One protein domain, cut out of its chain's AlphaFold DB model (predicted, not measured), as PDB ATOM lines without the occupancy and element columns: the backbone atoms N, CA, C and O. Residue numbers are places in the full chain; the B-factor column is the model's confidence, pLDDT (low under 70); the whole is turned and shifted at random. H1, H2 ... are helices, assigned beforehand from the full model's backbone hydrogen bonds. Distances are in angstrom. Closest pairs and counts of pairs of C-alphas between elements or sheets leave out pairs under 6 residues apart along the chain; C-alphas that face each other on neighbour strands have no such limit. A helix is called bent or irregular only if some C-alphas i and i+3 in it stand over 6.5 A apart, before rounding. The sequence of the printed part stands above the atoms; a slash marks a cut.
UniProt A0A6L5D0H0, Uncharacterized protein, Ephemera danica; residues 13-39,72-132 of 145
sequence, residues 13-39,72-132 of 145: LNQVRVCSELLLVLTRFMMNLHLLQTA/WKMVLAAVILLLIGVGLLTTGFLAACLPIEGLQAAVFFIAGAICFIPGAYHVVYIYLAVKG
ATOM      1  N   LEU A  13       9.849 -51.942   9.180       52.22
ATOM      2  CA  LEU A  13       9.156 -52.861   8.262       52.22
ATOM      3  C   LEU A  13       8.843 -52.203   6.901       52.22
ATOM      4  O   LEU A  13       8.876 -52.859   5.859       52.22
ATOM      5  N   ASN A  14       8.566 -50.893   6.908       54.28
ATOM      6  CA  ASN A  14       8.401 -50.093   5.692       54.28
ATOM      7  C   ASN A  14       9.756 -49.833   5.014       54.28
ATOM      8  O   ASN A  14       9.854 -49.914   3.795       54.28
ATOM      9  N   GLN A  15      10.824 -49.627   5.791       55.53
ATOM     10  CA  GLN A  15      12.185 -49.508   5.276       55.53
ATOM     11  C   GLN A  15      12.604 -50.779   4.533       55.53
ATOM     12  O   GLN A  15      13.147 -50.656   3.449       55.53
ATOM     13  N   VAL A  16      12.282 -51.983   5.022       57.00
ATOM     14  CA  VAL A  16      12.622 -53.241   4.323       57.00
ATOM     15  C   VAL A  16      11.824 -53.414   3.024       57.00
ATOM     16  O   VAL A  16      12.397 -53.763   1.990       57.00
ATOM     17  N   ARG A  17      10.514 -53.129   3.036       62.69
ATOM     18  CA  ARG A  17       9.669 -53.206   1.829       62.69
ATOM     19  C   ARG A  17      10.112 -52.196   0.777       62.69
ATOM     20  O   ARG A  17      10.239 -52.544  -0.388       62.69
ATOM     21  N   VAL A  18      10.390 -50.966   1.183       61.97
ATOM     22  CA  VAL A  18      10.779 -49.908   0.252       61.97
ATOM     23  C   VAL A  18      12.255 -50.006  -0.131       61.97
ATOM     24  O   VAL A  18      12.582 -49.673  -1.257       61.97
ATOM     25  N   CYS A  19      13.141 -50.549   0.710       62.47
ATOM     26  CA  CYS A  19      14.465 -50.993   0.269       62.47
ATOM     27  C   CYS A  19      14.332 -52.056  -0.814       62.47
ATOM     28  O   CYS A  19      15.056 -51.974  -1.794       62.47
ATOM     29  N   SER A  20      13.406 -53.011  -0.684       72.06
ATOM     30  CA  SER A  20      13.147 -53.998  -1.736       72.06
ATOM     31  C   SER A  20      12.634 -53.341  -3.022       72.06
ATOM     32  O   SER A  20      13.124 -53.675  -4.095       72.06
ATOM     33  N   GLU A  21      11.712 -52.378  -2.940       69.69
ATOM     34  CA  GLU A  21      11.206 -51.643  -4.112       69.69
ATOM     35  C   GLU A  21      12.281 -50.741  -4.742       69.69
ATOM     36  O   GLU A  21      12.448 -50.730  -5.957       69.69
ATOM     37  N   LEU A  22      13.062 -50.022  -3.934       66.31
ATOM     38  CA  LEU A  22      14.169 -49.171  -4.373       66.31
ATOM     39  C   LEU A  22      15.284 -50.017  -4.990       66.31
ATOM     40  O   LEU A  22      15.833 -49.651  -6.023       66.31
ATOM     41  N   LEU A  23      15.583 -51.173  -4.397       70.00
ATOM     42  CA  LEU A  23      16.518 -52.150  -4.938       70.00
ATOM     43  C   LEU A  23      15.969 -52.742  -6.236       70.00
ATOM     44  O   LEU A  23      16.723 -52.835  -7.191       70.00
ATOM     45  N   LEU A  24      14.679 -53.073  -6.339       72.62
ATOM     46  CA  LEU A  24      14.055 -53.536  -7.584       72.62
ATOM     47  C   LEU A  24      14.077 -52.459  -8.673       72.62
ATOM     48  O   LEU A  24      14.382 -52.782  -9.817       72.62
ATOM     49  N   VAL A  25      13.815 -51.195  -8.336       69.88
ATOM     50  CA  VAL A  25      13.894 -50.056  -9.262       69.88
ATOM     51  C   VAL A  25      15.333 -49.835  -9.709       69.88
ATOM     52  O   VAL A  25      15.580 -49.769 -10.908       69.88
ATOM     53  N   LEU A  26      16.294 -49.803  -8.784       68.81
ATOM     54  CA  LEU A  26      17.717 -49.672  -9.099       68.81
ATOM     55  C   LEU A  26      18.233 -50.868  -9.902       68.81
ATOM     56  O   LEU A  26      18.993 -50.671 -10.841       68.81
ATOM     57  N   THR A  27      17.785 -52.088  -9.602       72.31
ATOM     58  CA  THR A  27      18.178 -53.307 -10.328       72.31
ATOM     59  C   THR A  27      17.528 -53.350 -11.708       72.31
ATOM     60  O   THR A  27      18.193 -53.695 -12.678       72.31
ATOM     61  N   ARG A  28      16.257 -52.944 -11.854       77.31
ATOM     62  CA  ARG A  28      15.589 -52.810 -13.163       77.31
ATOM     63  C   ARG A  28      16.173 -51.688 -13.998       77.31
ATOM     64  O   ARG A  28      16.243 -51.833 -15.217       77.31
ATOM     65  N   PHE A  29      16.596 -50.607 -13.354       70.38
ATOM     66  CA  PHE A  29      17.288 -49.506 -13.996       70.38
ATOM     67  C   PHE A  29      18.683 -49.947 -14.441       70.38
ATOM     68  O   PHE A  29      18.983 -49.846 -15.623       70.38
ATOM     69  N   MET A  30      19.487 -50.550 -13.557       68.31
ATOM     70  CA  MET A  30      20.777 -51.158 -13.906       68.31
ATOM     71  C   MET A  30      20.638 -52.196 -15.016       68.31
ATOM     72  O   MET A  30      21.453 -52.198 -15.925       68.31
ATOM     73  N   MET A  31      19.620 -53.058 -14.979       73.62
ATOM     74  CA  MET A  31      19.419 -54.099 -15.986       73.62
ATOM     75  C   MET A  31      18.948 -53.528 -17.327       73.62
ATOM     76  O   MET A  31      19.427 -53.987 -18.358       73.62
ATOM     77  N   ASN A  32      18.092 -52.498 -17.344       71.81
ATOM     78  CA  ASN A  32      17.758 -51.772 -18.580       71.81
ATOM     79  C   ASN A  32      18.976 -51.060 -19.157       71.81
ATOM     80  O   ASN A  32      19.221 -51.117 -20.353       71.81
ATOM     81  N   LEU A  33      19.755 -50.415 -18.298       67.31
ATOM     82  CA  LEU A  33      20.953 -49.685 -18.674       67.31
ATOM     83  C   LEU A  33      22.045 -50.634 -19.193       67.31
ATOM     84  O   LEU A  33      22.703 -50.346 -20.188       67.31
ATOM     85  N   HIS A  34      22.179 -51.804 -18.571       67.44
ATOM     86  CA  HIS A  34      23.066 -52.872 -19.013       67.44
ATOM     87  C   HIS A  34      22.583 -53.497 -20.326       67.44
ATOM     88  O   HIS A  34      23.410 -53.720 -21.204       67.44
ATOM     89  N   LEU A  35      21.271 -53.728 -20.495       67.62
ATOM     90  CA  LEU A  35      20.694 -54.204 -21.757       67.62
ATOM     91  C   LEU A  35      20.907 -53.209 -22.897       67.62
ATOM     92  O   LEU A  35      21.280 -53.619 -23.992       67.62
ATOM     93  N   LEU A  36      20.724 -51.914 -22.636       65.12
ATOM     94  CA  LEU A  36      20.944 -50.842 -23.607       65.12
ATOM     95  C   LEU A  36      22.427 -50.767 -23.999       65.12
ATOM     96  O   LEU A  36      22.743 -50.649 -25.180       65.12
ATOM     97  N   GLN A  37      23.336 -50.953 -23.037       62.00
ATOM     98  CA  GLN A  37      24.771 -51.025 -23.302       62.00
ATOM     99  C   GLN A  37      25.174 -52.293 -24.071       62.00
ATOM    100  O   GLN A  37      26.059 -52.221 -24.915       62.00
ATOM    101  N   THR A  38      24.549 -53.449 -23.827       61.44
ATOM    102  CA  THR A  38      24.801 -54.663 -24.628       61.44
ATOM    103  C   THR A  38      24.193 -54.576 -26.026       61.44
ATOM    104  O   THR A  38      24.833 -55.011 -26.975       61.44
ATOM    105  N   ALA A  39      23.009 -53.973 -26.169       62.44
ATOM    106  CA  ALA A  39      22.344 -53.790 -27.457       62.44
ATOM    107  C   ALA A  39      23.085 -52.781 -28.348       62.44
ATOM    108  O   ALA A  39      23.208 -53.004 -29.549       62.44
ATOM    109  N   TRP A  72      33.058 -30.210 -19.460       57.28
ATOM    110  CA  TRP A  72      32.781 -30.427 -18.025       57.28
ATOM    111  C   TRP A  72      31.414 -29.891 -17.616       57.28
ATOM    112  O   TRP A  72      30.831 -30.408 -16.678       57.28
ATOM    113  N   LYS A  73      30.869 -28.895 -18.322       58.44
ATOM    114  CA  LYS A  73      29.575 -28.289 -17.982       58.44
ATOM    115  C   LYS A  73      28.411 -29.272 -18.115       58.44
ATOM    116  O   LYS A  73      27.540 -29.269 -17.255       58.44
ATOM    117  N   MET A  74      28.417 -30.141 -19.130       63.91
ATOM    118  CA  MET A  74      27.376 -31.169 -19.285       63.91
ATOM    119  C   MET A  74      27.534 -32.293 -18.264       63.91
ATOM    120  O   MET A  74      26.554 -32.726 -17.666       63.91
ATOM    121  N   VAL A  75      28.776 -32.707 -18.001       69.69
ATOM    122  CA  VAL A  75      29.082 -33.684 -16.948       69.69
ATOM    123  C   VAL A  75      28.658 -33.151 -15.580       69.69
ATOM    124  O   VAL A  75      27.987 -33.844 -14.826       69.69
ATOM    125  N   LEU A  76      28.992 -31.898 -15.277       73.88
ATOM    126  CA  LEU A  76      28.654 -31.239 -14.023       73.88
ATOM    127  C   LEU A  76      27.139 -31.063 -13.886       73.88
ATOM    128  O   LEU A  76      26.603 -31.352 -12.824       73.88
ATOM    129  N   ALA A  77      26.440 -30.664 -14.954       78.06
ATOM    130  CA  ALA A  77      24.981 -30.573 -14.958       78.06
ATOM    131  C   ALA A  77      24.327 -31.930 -14.661       78.06
ATOM    132  O   ALA A  77      23.424 -31.997 -13.832       78.06
ATOM    133  N   ALA A  78      24.823 -33.013 -15.263       76.88
ATOM    134  CA  ALA A  78      24.331 -34.361 -15.000       76.88
ATOM    135  C   ALA A  78      24.636 -34.839 -13.574       76.88
ATOM    136  O   ALA A  78      23.771 -35.428 -12.931       76.88
ATOM    137  N   VAL A  79      25.836 -34.558 -13.058       77.94
ATOM    138  CA  VAL A  79      26.225 -34.887 -11.677       77.94
ATOM    139  C   VAL A  79      25.361 -34.121 -10.677       77.94
ATOM    140  O   VAL A  79      24.887 -34.708  -9.709       77.94
ATOM    141  N   ILE A  80      25.102 -32.835 -10.922       82.62
ATOM    142  CA  ILE A  80      24.222 -32.016 -10.083       82.62
ATOM    143  C   ILE A  80      22.783 -32.543 -10.152       82.62
ATOM    144  O   ILE A  80      22.169 -32.728  -9.103       82.62
ATOM    145  N   LEU A  81      22.258 -32.853 -11.346       84.56
ATOM    146  CA  LEU A  81      20.928 -33.459 -11.489       84.56
ATOM    147  C   LEU A  81      20.830 -34.804 -10.767       84.56
ATOM    148  O   LEU A  81      19.798 -35.096 -10.172       84.56
ATOM    149  N   LEU A  82      21.891 -35.612 -10.805       81.06
ATOM    150  CA  LEU A  82      21.935 -36.911 -10.146       81.06
ATOM    151  C   LEU A  82      21.986 -36.764  -8.623       81.06
ATOM    152  O   LEU A  82      21.245 -37.453  -7.933       81.06
ATOM    153  N   LEU A  83      22.790 -35.839  -8.092       84.69
ATOM    154  CA  LEU A  83      22.822 -35.539  -6.657       84.69
ATOM    155  C   LEU A  83      21.472 -35.013  -6.158       84.69
ATOM    156  O   LEU A  83      20.980 -35.464  -5.124       84.69
ATOM    157  N   ILE A  84      20.848 -34.107  -6.917       87.19
ATOM    158  CA  ILE A  84      19.504 -33.596  -6.631       87.19
ATOM    159  C   ILE A  84      18.483 -34.740  -6.700       87.19
ATOM    160  O   ILE A  84      17.717 -34.922  -5.759       87.19
ATOM    161  N   GLY A  85      18.507 -35.562  -7.752       84.06
ATOM    162  CA  GLY A  85      17.607 -36.705  -7.930       84.06
ATOM    163  C   GLY A  85      17.719 -37.735  -6.806       84.06
ATOM    164  O   GLY A  85      16.696 -38.154  -6.269       84.06
ATOM    165  N   VAL A  86      18.941 -38.080  -6.381       80.75
ATOM    166  CA  VAL A  86      19.189 -38.945  -5.215       80.75
ATOM    167  C   VAL A  86      18.630 -38.302  -3.948       80.75
ATOM    168  O   VAL A  86      17.908 -38.972  -3.216       80.75
ATOM    169  N   GLY A  87      18.880 -37.006  -3.729       84.00
ATOM    170  CA  GLY A  87      18.343 -36.247  -2.598       84.00
ATOM    171  C   GLY A  87      16.811 -36.254  -2.539       84.00
ATOM    172  O   GLY A  87      16.235 -36.549  -1.485       84.00
ATOM    173  N   LEU A  88      16.145 -36.002  -3.672       85.25
ATOM    174  CA  LEU A  88      14.684 -36.052  -3.804       85.25
ATOM    175  C   LEU A  88      14.143 -37.466  -3.583       85.25
ATOM    176  O   LEU A  88      13.122 -37.619  -2.918       85.25
ATOM    177  N   LEU A  89      14.842 -38.494  -4.068       79.69
ATOM    178  CA  LEU A  89      14.462 -39.890  -3.865       79.69
ATOM    179  C   LEU A  89      14.573 -40.287  -2.386       79.69
ATOM    180  O   LEU A  89      13.640 -40.874  -1.841       79.69
ATOM    181  N   THR A  90      15.654 -39.897  -1.700       78.81
ATOM    182  CA  THR A  90      15.803 -40.107  -0.248       78.81
ATOM    183  C   THR A  90      14.794 -39.312   0.574       78.81
ATOM    184  O   THR A  90      14.292 -39.819   1.573       78.81
ATOM    185  N   THR A  91      14.461 -38.086   0.165       78.62
ATOM    186  CA  THR A  91      13.494 -37.244   0.888       78.62
ATOM    187  C   THR A  91      12.068 -37.744   0.670       78.62
ATOM    188  O   THR A  91      11.317 -37.865   1.633       78.62
ATOM    189  N   GLY A  92      11.712 -38.124  -0.562       77.25
ATOM    190  CA  GLY A  92      10.455 -38.804  -0.880       77.25
ATOM    191  C   GLY A  92      10.325 -40.138  -0.144       77.25
ATOM    192  O   GLY A  92       9.251 -40.458   0.353       77.25
ATOM    193  N   PHE A  93      11.429 -40.870   0.031       74.75
ATOM    194  CA  PHE A  93      11.473 -42.090   0.837       74.75
ATOM    195  C   PHE A  93      11.229 -41.834   2.333       74.75
ATOM    196  O   PHE A  93      10.392 -42.498   2.948       74.75
ATOM    197  N   LEU A  94      11.918 -40.849   2.923       74.44
ATOM    198  CA  LEU A  94      11.703 -40.448   4.318       74.44
ATOM    199  C   LEU A  94      10.268 -39.962   4.546       74.44
ATOM    200  O   LEU A  94       9.652 -40.308   5.552       74.44
ATOM    201  N   ALA A  95       9.728 -39.198   3.598       75.25
ATOM    202  CA  ALA A  95       8.360 -38.706   3.641       75.25
ATOM    203  C   ALA A  95       7.334 -39.835   3.448       75.25
ATOM    204  O   ALA A  95       6.313 -39.833   4.118       75.25
ATOM    205  N   ALA A  96       7.614 -40.862   2.640       68.44
ATOM    206  CA  ALA A  96       6.763 -42.054   2.541       68.44
ATOM    207  C   ALA A  96       6.762 -42.894   3.835       68.44
ATOM    208  O   ALA A  96       5.824 -43.647   4.100       68.44
ATOM    209  N   CYS A  97       7.805 -42.764   4.660       66.12
ATOM    210  CA  CYS A  97       7.895 -43.398   5.974       66.12
ATOM    211  C   CYS A  97       7.132 -42.633   7.075       66.12
ATOM    212  O   CYS A  97       6.869 -43.202   8.136       66.12
ATOM    213  N   LEU A  98       6.777 -41.366   6.839       67.50
ATOM    214  CA  LEU A  98       6.036 -40.502   7.757       67.50
ATOM    215  C   LEU A  98       4.634 -40.253   7.168       67.50
ATOM    216  O   LEU A  98       4.511 -39.509   6.201       67.50
ATOM    217  N   PRO A  99       3.556 -40.831   7.726       60.97
ATOM    218  CA  PRO A  99       2.198 -40.723   7.180       60.97
ATOM    219  C   PRO A  99       1.565 -39.358   7.496       60.97
ATOM    220  O   PRO A  99       0.483 -39.287   8.071       60.97
ATOM    221  N   ILE A 100       2.275 -38.274   7.191       59.44
ATOM    222  CA  ILE A 100       1.840 -36.906   7.465       59.44
ATOM    223  C   ILE A 100       1.362 -36.248   6.162       59.44
ATOM    224  O   ILE A 100       0.333 -35.597   6.194       59.44
ATOM    225  N   GLU A 101       1.990 -36.513   5.003       63.44
ATOM    226  CA  GLU A 101       1.597 -35.944   3.692       63.44
ATOM    227  C   GLU A 101       2.089 -36.835   2.515       63.44
ATOM    228  O   GLU A 101       3.105 -36.565   1.868       63.44
ATOM    229  N   GLY A 102       1.395 -37.942   2.217       70.19
ATOM    230  CA  GLY A 102       1.826 -38.910   1.185       70.19
ATOM    231  C   GLY A 102       1.850 -38.360  -0.253       70.19
ATOM    232  O   GLY A 102       2.633 -38.826  -1.082       70.19
ATOM    233  N   LEU A 103       1.039 -37.337  -0.544       79.50
ATOM    234  CA  LEU A 103       0.990 -36.688  -1.858       79.50
ATOM    235  C   LEU A 103       2.304 -35.958  -2.166       79.50
ATOM    236  O   LEU A 103       2.848 -36.082  -3.262       79.50
ATOM    237  N   GLN A 104       2.852 -35.248  -1.180       79.00
ATOM    238  CA  GLN A 104       4.109 -34.521  -1.320       79.00
ATOM    239  C   GLN A 104       5.281 -35.490  -1.534       79.00
ATOM    240  O   GLN A 104       6.101 -35.286  -2.432       79.00
ATOM    241  N   ALA A 105       5.315 -36.588  -0.773       76.56
ATOM    242  CA  ALA A 105       6.307 -37.652  -0.925       76.56
ATOM    243  C   ALA A 105       6.288 -38.277  -2.332       76.56
ATOM    244  O   ALA A 105       7.343 -38.467  -2.939       76.56
ATOM    245  N   ALA A 106       5.094 -38.548  -2.871       80.75
ATOM    246  CA  ALA A 106       4.919 -39.127  -4.201       80.75
ATOM    247  C   ALA A 106       5.419 -38.193  -5.316       80.75
ATOM    248  O   ALA A 106       6.100 -38.644  -6.237       80.75
ATOM    249  N   VAL A 107       5.142 -36.889  -5.215       86.69
ATOM    250  CA  VAL A 107       5.610 -35.899  -6.201       86.69
ATOM    251  C   VAL A 107       7.139 -35.787  -6.182       86.69
ATOM    252  O   VAL A 107       7.759 -35.806  -7.245       86.69
ATOM    253  N   PHE A 108       7.765 -35.753  -5.000       84.56
ATOM    254  CA  PHE A 108       9.230 -35.754  -4.888       84.56
ATOM    255  C   PHE A 108       9.864 -37.055  -5.391       84.56
ATOM    256  O   PHE A 108      10.922 -37.013  -6.018       84.56
ATOM    257  N   PHE A 109       9.209 -38.198  -5.179       81.38
ATOM    258  CA  PHE A 109       9.669 -39.490  -5.682       81.38
ATOM    259  C   PHE A 109       9.639 -39.556  -7.216       81.38
ATOM    260  O   PHE A 109      10.640 -39.919  -7.837       81.38
ATOM    261  N   ILE A 110       8.527 -39.147  -7.841       85.19
ATOM    262  CA  ILE A 110       8.393 -39.114  -9.306       85.19
ATOM    263  C   ILE A 110       9.378 -38.111  -9.918       85.19
ATOM    264  O   ILE A 110      10.060 -38.439 -10.888       85.19
ATOM    265  N   ALA A 111       9.511 -36.919  -9.333       88.06
ATOM    266  CA  ALA A 111      10.478 -35.922  -9.787       88.06
ATOM    267  C   ALA A 111      11.925 -36.437  -9.685       88.06
ATOM    268  O   ALA A 111      12.697 -36.299 -10.633       88.06
ATOM    269  N   GLY A 112      12.279 -37.098  -8.576       85.38
ATOM    270  CA  GLY A 112      13.586 -37.729  -8.389       85.38
ATOM    271  C   GLY A 112      13.871 -38.808  -9.435       85.38
ATOM    272  O   GLY A 112      14.952 -38.815 -10.024       85.38
ATOM    273  N   ALA A 113      12.889 -39.664  -9.735       81.44
ATOM    274  CA  ALA A 113      13.007 -40.692 -10.767       81.44
ATOM    275  C   ALA A 113      13.198 -40.092 -12.174       81.44
ATOM    276  O   ALA A 113      14.082 -40.534 -12.906       81.44
ATOM    277  N   ILE A 114      12.433 -39.055 -12.536       86.62
ATOM    278  CA  ILE A 114      12.563 -38.365 -13.830       86.62
ATOM    279  C   ILE A 114      13.939 -37.701 -13.965       86.62
ATOM    280  O   ILE A 114      14.555 -37.802 -15.024       86.62
ATOM    281  N   CYS A 115      14.458 -37.070 -12.905       82.69
ATOM    282  CA  CYS A 115      15.793 -36.458 -12.904       82.69
ATOM    283  C   CYS A 115      16.934 -37.488 -12.902       82.69
ATOM    284  O   CYS A 115      18.028 -37.200 -13.393       82.69
ATOM    285  N   PHE A 116      16.692 -38.695 -12.389       80.56
ATOM    286  CA  PHE A 116      17.682 -39.769 -12.379       80.56
ATOM    287  C   PHE A 116      17.967 -40.317 -13.787       80.56
ATOM    288  O   PHE A 116      19.107 -40.677 -14.072       80.56
ATOM    289  N   ILE A 117      16.973 -40.317 -14.688       79.44
ATOM    290  CA  ILE A 117      17.107 -40.804 -16.076       79.44
ATOM    291  C   ILE A 117      18.227 -40.074 -16.849       79.44
ATOM    292  O   ILE A 117      19.167 -40.748 -17.282       79.44
ATOM    293  N   PRO A 118      18.208 -38.732 -17.007       75.94
ATOM    294  CA  PRO A 118      19.289 -38.019 -17.684       75.94
ATOM    295  C   PRO A 118      20.608 -38.092 -16.898       75.94
ATOM    296  O   PRO A 118      21.670 -38.205 -17.506       75.94
ATOM    297  N   GLY A 119      20.563 -38.089 -15.558       76.81
ATOM    298  CA  GLY A 119      21.760 -38.177 -14.714       76.81
ATOM    299  C   GLY A 119      22.528 -39.488 -14.908       76.81
ATOM    300  O   GLY A 119      23.732 -39.481 -15.167       76.81
ATOM    301  N   ALA A 120      21.836 -40.622 -14.841       73.62
ATOM    302  CA  ALA A 120      22.466 -41.928 -14.956       73.62
ATOM    303  C   ALA A 120      22.853 -42.281 -16.402       73.62
ATOM    304  O   ALA A 120      23.894 -42.908 -16.607       73.62
ATOM    305  N   TYR A 121      22.094 -41.816 -17.403       69.19
ATOM    306  CA  TYR A 121      22.490 -41.911 -18.815       69.19
ATOM    307  C   TYR A 121      23.857 -41.252 -19.060       69.19
ATOM    308  O   TYR A 121      24.751 -41.856 -19.652       69.19
ATOM    309  N   HIS A 122      24.061 -40.045 -18.528       70.62
ATOM    310  CA  HIS A 122      25.341 -39.348 -18.633       70.62
ATOM    311  C   HIS A 122      26.468 -40.030 -17.843       70.62
ATOM    312  O   HIS A 122      27.596 -40.072 -18.330       70.62
ATOM    313  N   VAL A 123      26.195 -40.600 -16.662       66.69
ATOM    314  CA  VAL A 123      27.200 -41.374 -15.904       66.69
ATOM    315  C   VAL A 123      27.647 -42.606 -16.682       66.69
ATOM    316  O   VAL A 123      28.842 -42.892 -16.725       66.69
ATOM    317  N   VAL A 124      26.722 -43.301 -17.344       65.81
ATOM    318  CA  VAL A 124      27.057 -44.424 -18.224       65.81
ATOM    319  C   VAL A 124      27.860 -43.962 -19.418       65.81
ATOM    320  O   VAL A 124      28.921 -44.519 -19.665       65.81
ATOM    321  N   TYR A 125      27.451 -42.885 -20.083       65.94
ATOM    322  CA  TYR A 125      28.225 -42.297 -21.173       65.94
ATOM    323  C   TYR A 125      29.679 -41.990 -20.758       65.94
ATOM    324  O   TYR A 125      30.625 -42.335 -21.467       65.94
ATOM    325  N   ILE A 126      29.878 -41.419 -19.565       66.81
ATOM    326  CA  ILE A 126      31.209 -41.166 -18.994       66.81
ATOM    327  C   ILE A 126      31.917 -42.482 -18.646       66.81
ATOM    328  O   ILE A 126      33.112 -42.608 -18.895       66.81
ATOM    329  N   TYR A 127      31.208 -43.473 -18.107       60.41
ATOM    330  CA  TYR A 127      31.767 -44.786 -17.790       60.41
ATOM    331  C   TYR A 127      32.259 -45.513 -19.053       60.41
ATOM    332  O   TYR A 127      33.371 -46.042 -19.035       60.41
ATOM    333  N   LEU A 128      31.520 -45.467 -20.170       60.41
ATOM    334  CA  LEU A 128      32.001 -45.942 -21.476       60.41
ATOM    335  C   LEU A 128      33.224 -45.136 -21.946       60.41
ATOM    336  O   LEU A 128      34.220 -45.726 -22.366       60.41
ATOM    337  N   ALA A 129      33.199 -43.806 -21.805       58.16
ATOM    338  CA  ALA A 129      34.320 -42.942 -22.184       58.16
ATOM    339  C   ALA A 129      35.599 -43.208 -21.359       58.16
ATOM    340  O   ALA A 129      36.711 -43.039 -21.866       58.16
ATOM    341  N   VAL A 130      35.453 -43.632 -20.098       52.91
ATOM    342  CA  VAL A 130      36.560 -44.018 -19.207       52.91
ATOM    343  C   VAL A 130      37.029 -45.452 -19.486       52.91
ATOM    344  O   VAL A 130      38.226 -45.714 -19.385       52.91
ATOM    345  N   LYS A 131      36.127 -46.368 -19.867       53.12
ATOM    346  CA  LYS A 131      36.429 -47.798 -20.071       53.12
ATOM    347  C   LYS A 131      36.973 -48.145 -21.465       53.12
ATOM    348  O   LYS A 131      37.535 -49.225 -21.623       53.12
ATOM    349  N   GLY A 132      36.903 -47.232 -22.436       52.25
ATOM    350  CA  GLY A 132      37.763 -47.275 -23.621       52.25
ATOM    351  C   GLY A 132      37.035 -47.057 -24.940       52.25
ATOM    352  O   GLY A 132      36.473 -47.994 -25.486       52.25
TER     353      GLY A 132
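This is residues 13 to 39 and 72 to 132 of the 145 residues of an uncharacterized protein of Ephemera danica (UniProt A0A6L5D0H0). Three long helices run up and down in a loose bundle: H1 runs alongside a tight helical hairpin of H2 and H3 but is set off from it by a gap. H2 and H3 pack closely where their middles cross, and they spread apart toward Trp 72 at the beginning of H2 and Gly 132 at the end of H3, with a kink in H3 near residue 116. The printed part has 88 residues with three named helices, H1, H2 and H3 in chain order, and no named strand; the class is all helix. The whole is only just loose, close to compact, with a radius of gyration of the C-alphas of 14.6 A. Its C-alphas span 48 by 27 by 15 A, only just flat.

H1, residues 13 to 39, H2, residues 72 to 96, and H3, residues 102 to 132, form an up and down bundle, in which each helix runs against the one before it in the chain. H1 touches no helix but is near both others. H1 and H2 are close but not clearly touching, with 1 pair of C-alphas within 8 A; the closest C-alphas, those of Val 18 and Phe 93, are 7.9 A apart. They run opposite ways at a shallow tilt of 29 degrees, and their centres are 16.6 A apart. H1 and H3 are also close but not clearly touching, with the C-alphas of Leu 33 and Tyr 121 closest at 7.9 A. They run the same way at a steep tilt of 36 degrees, only just past shallow, with 12.3 A from centre to centre. H2 and H3 touch, with 53 pairs of C-alphas within 8 A, and form a helical hairpin. Their closest C-alphas, those of Gly 85 and Gly 112, are 4.2 A apart, and their centres are 7.2 A apart. They run opposite ways at a shallow tilt of 34.6 degrees, only just short of steep. In H1 and H2 every backbone O i to N i+4 pair is within hydrogen-bond range; in H3 26 of 27 are.

H1 begins at Leu 13, whose C-alpha is at (9.156, -52.861, 8.262), and ends at Ala 39; from first to last C-alpha it measures 38.1 A over 27 residues. After the cut, H2 begins at Trp 72, with its C-alpha at (32.781, -30.427, -18.025), and covers 35.1 A in 25 residues up to Ala 96. H3, the longest helix with 31 residues, starts at Gly 102 and measures 44.5 A to Gly 132, whose C-alpha is at (37.763, -47.275, -23.621). H3 has a kink of 28 degrees near residue 116. It is neither bent nor irregular, but only just: C-alphas 115 and 118 are 6.1 A apart.

The two C-alphas farthest apart, those of Ile 100 and Gly 132, are 48.6 A apart, and the first and last printed C-alphas, of Leu 13 and Gly 132, are 43.2 A apart. Residues 40 to 71 are not printed; across this cut, which holds the link from H1 to H2, C-alphas 39 and 72 are 27.3 A apart. The link from H2 to H3, 5 residues, is tight. The mean pLDDT of the printed part is 71.5, and 40 residues are under 70, among them residues 13 to 19, 33 to 39, 72 to 75, 96 to 101 and 123 to 132. The mean pLDDT is 66 for H1, 77 for H2 and 73 for H3.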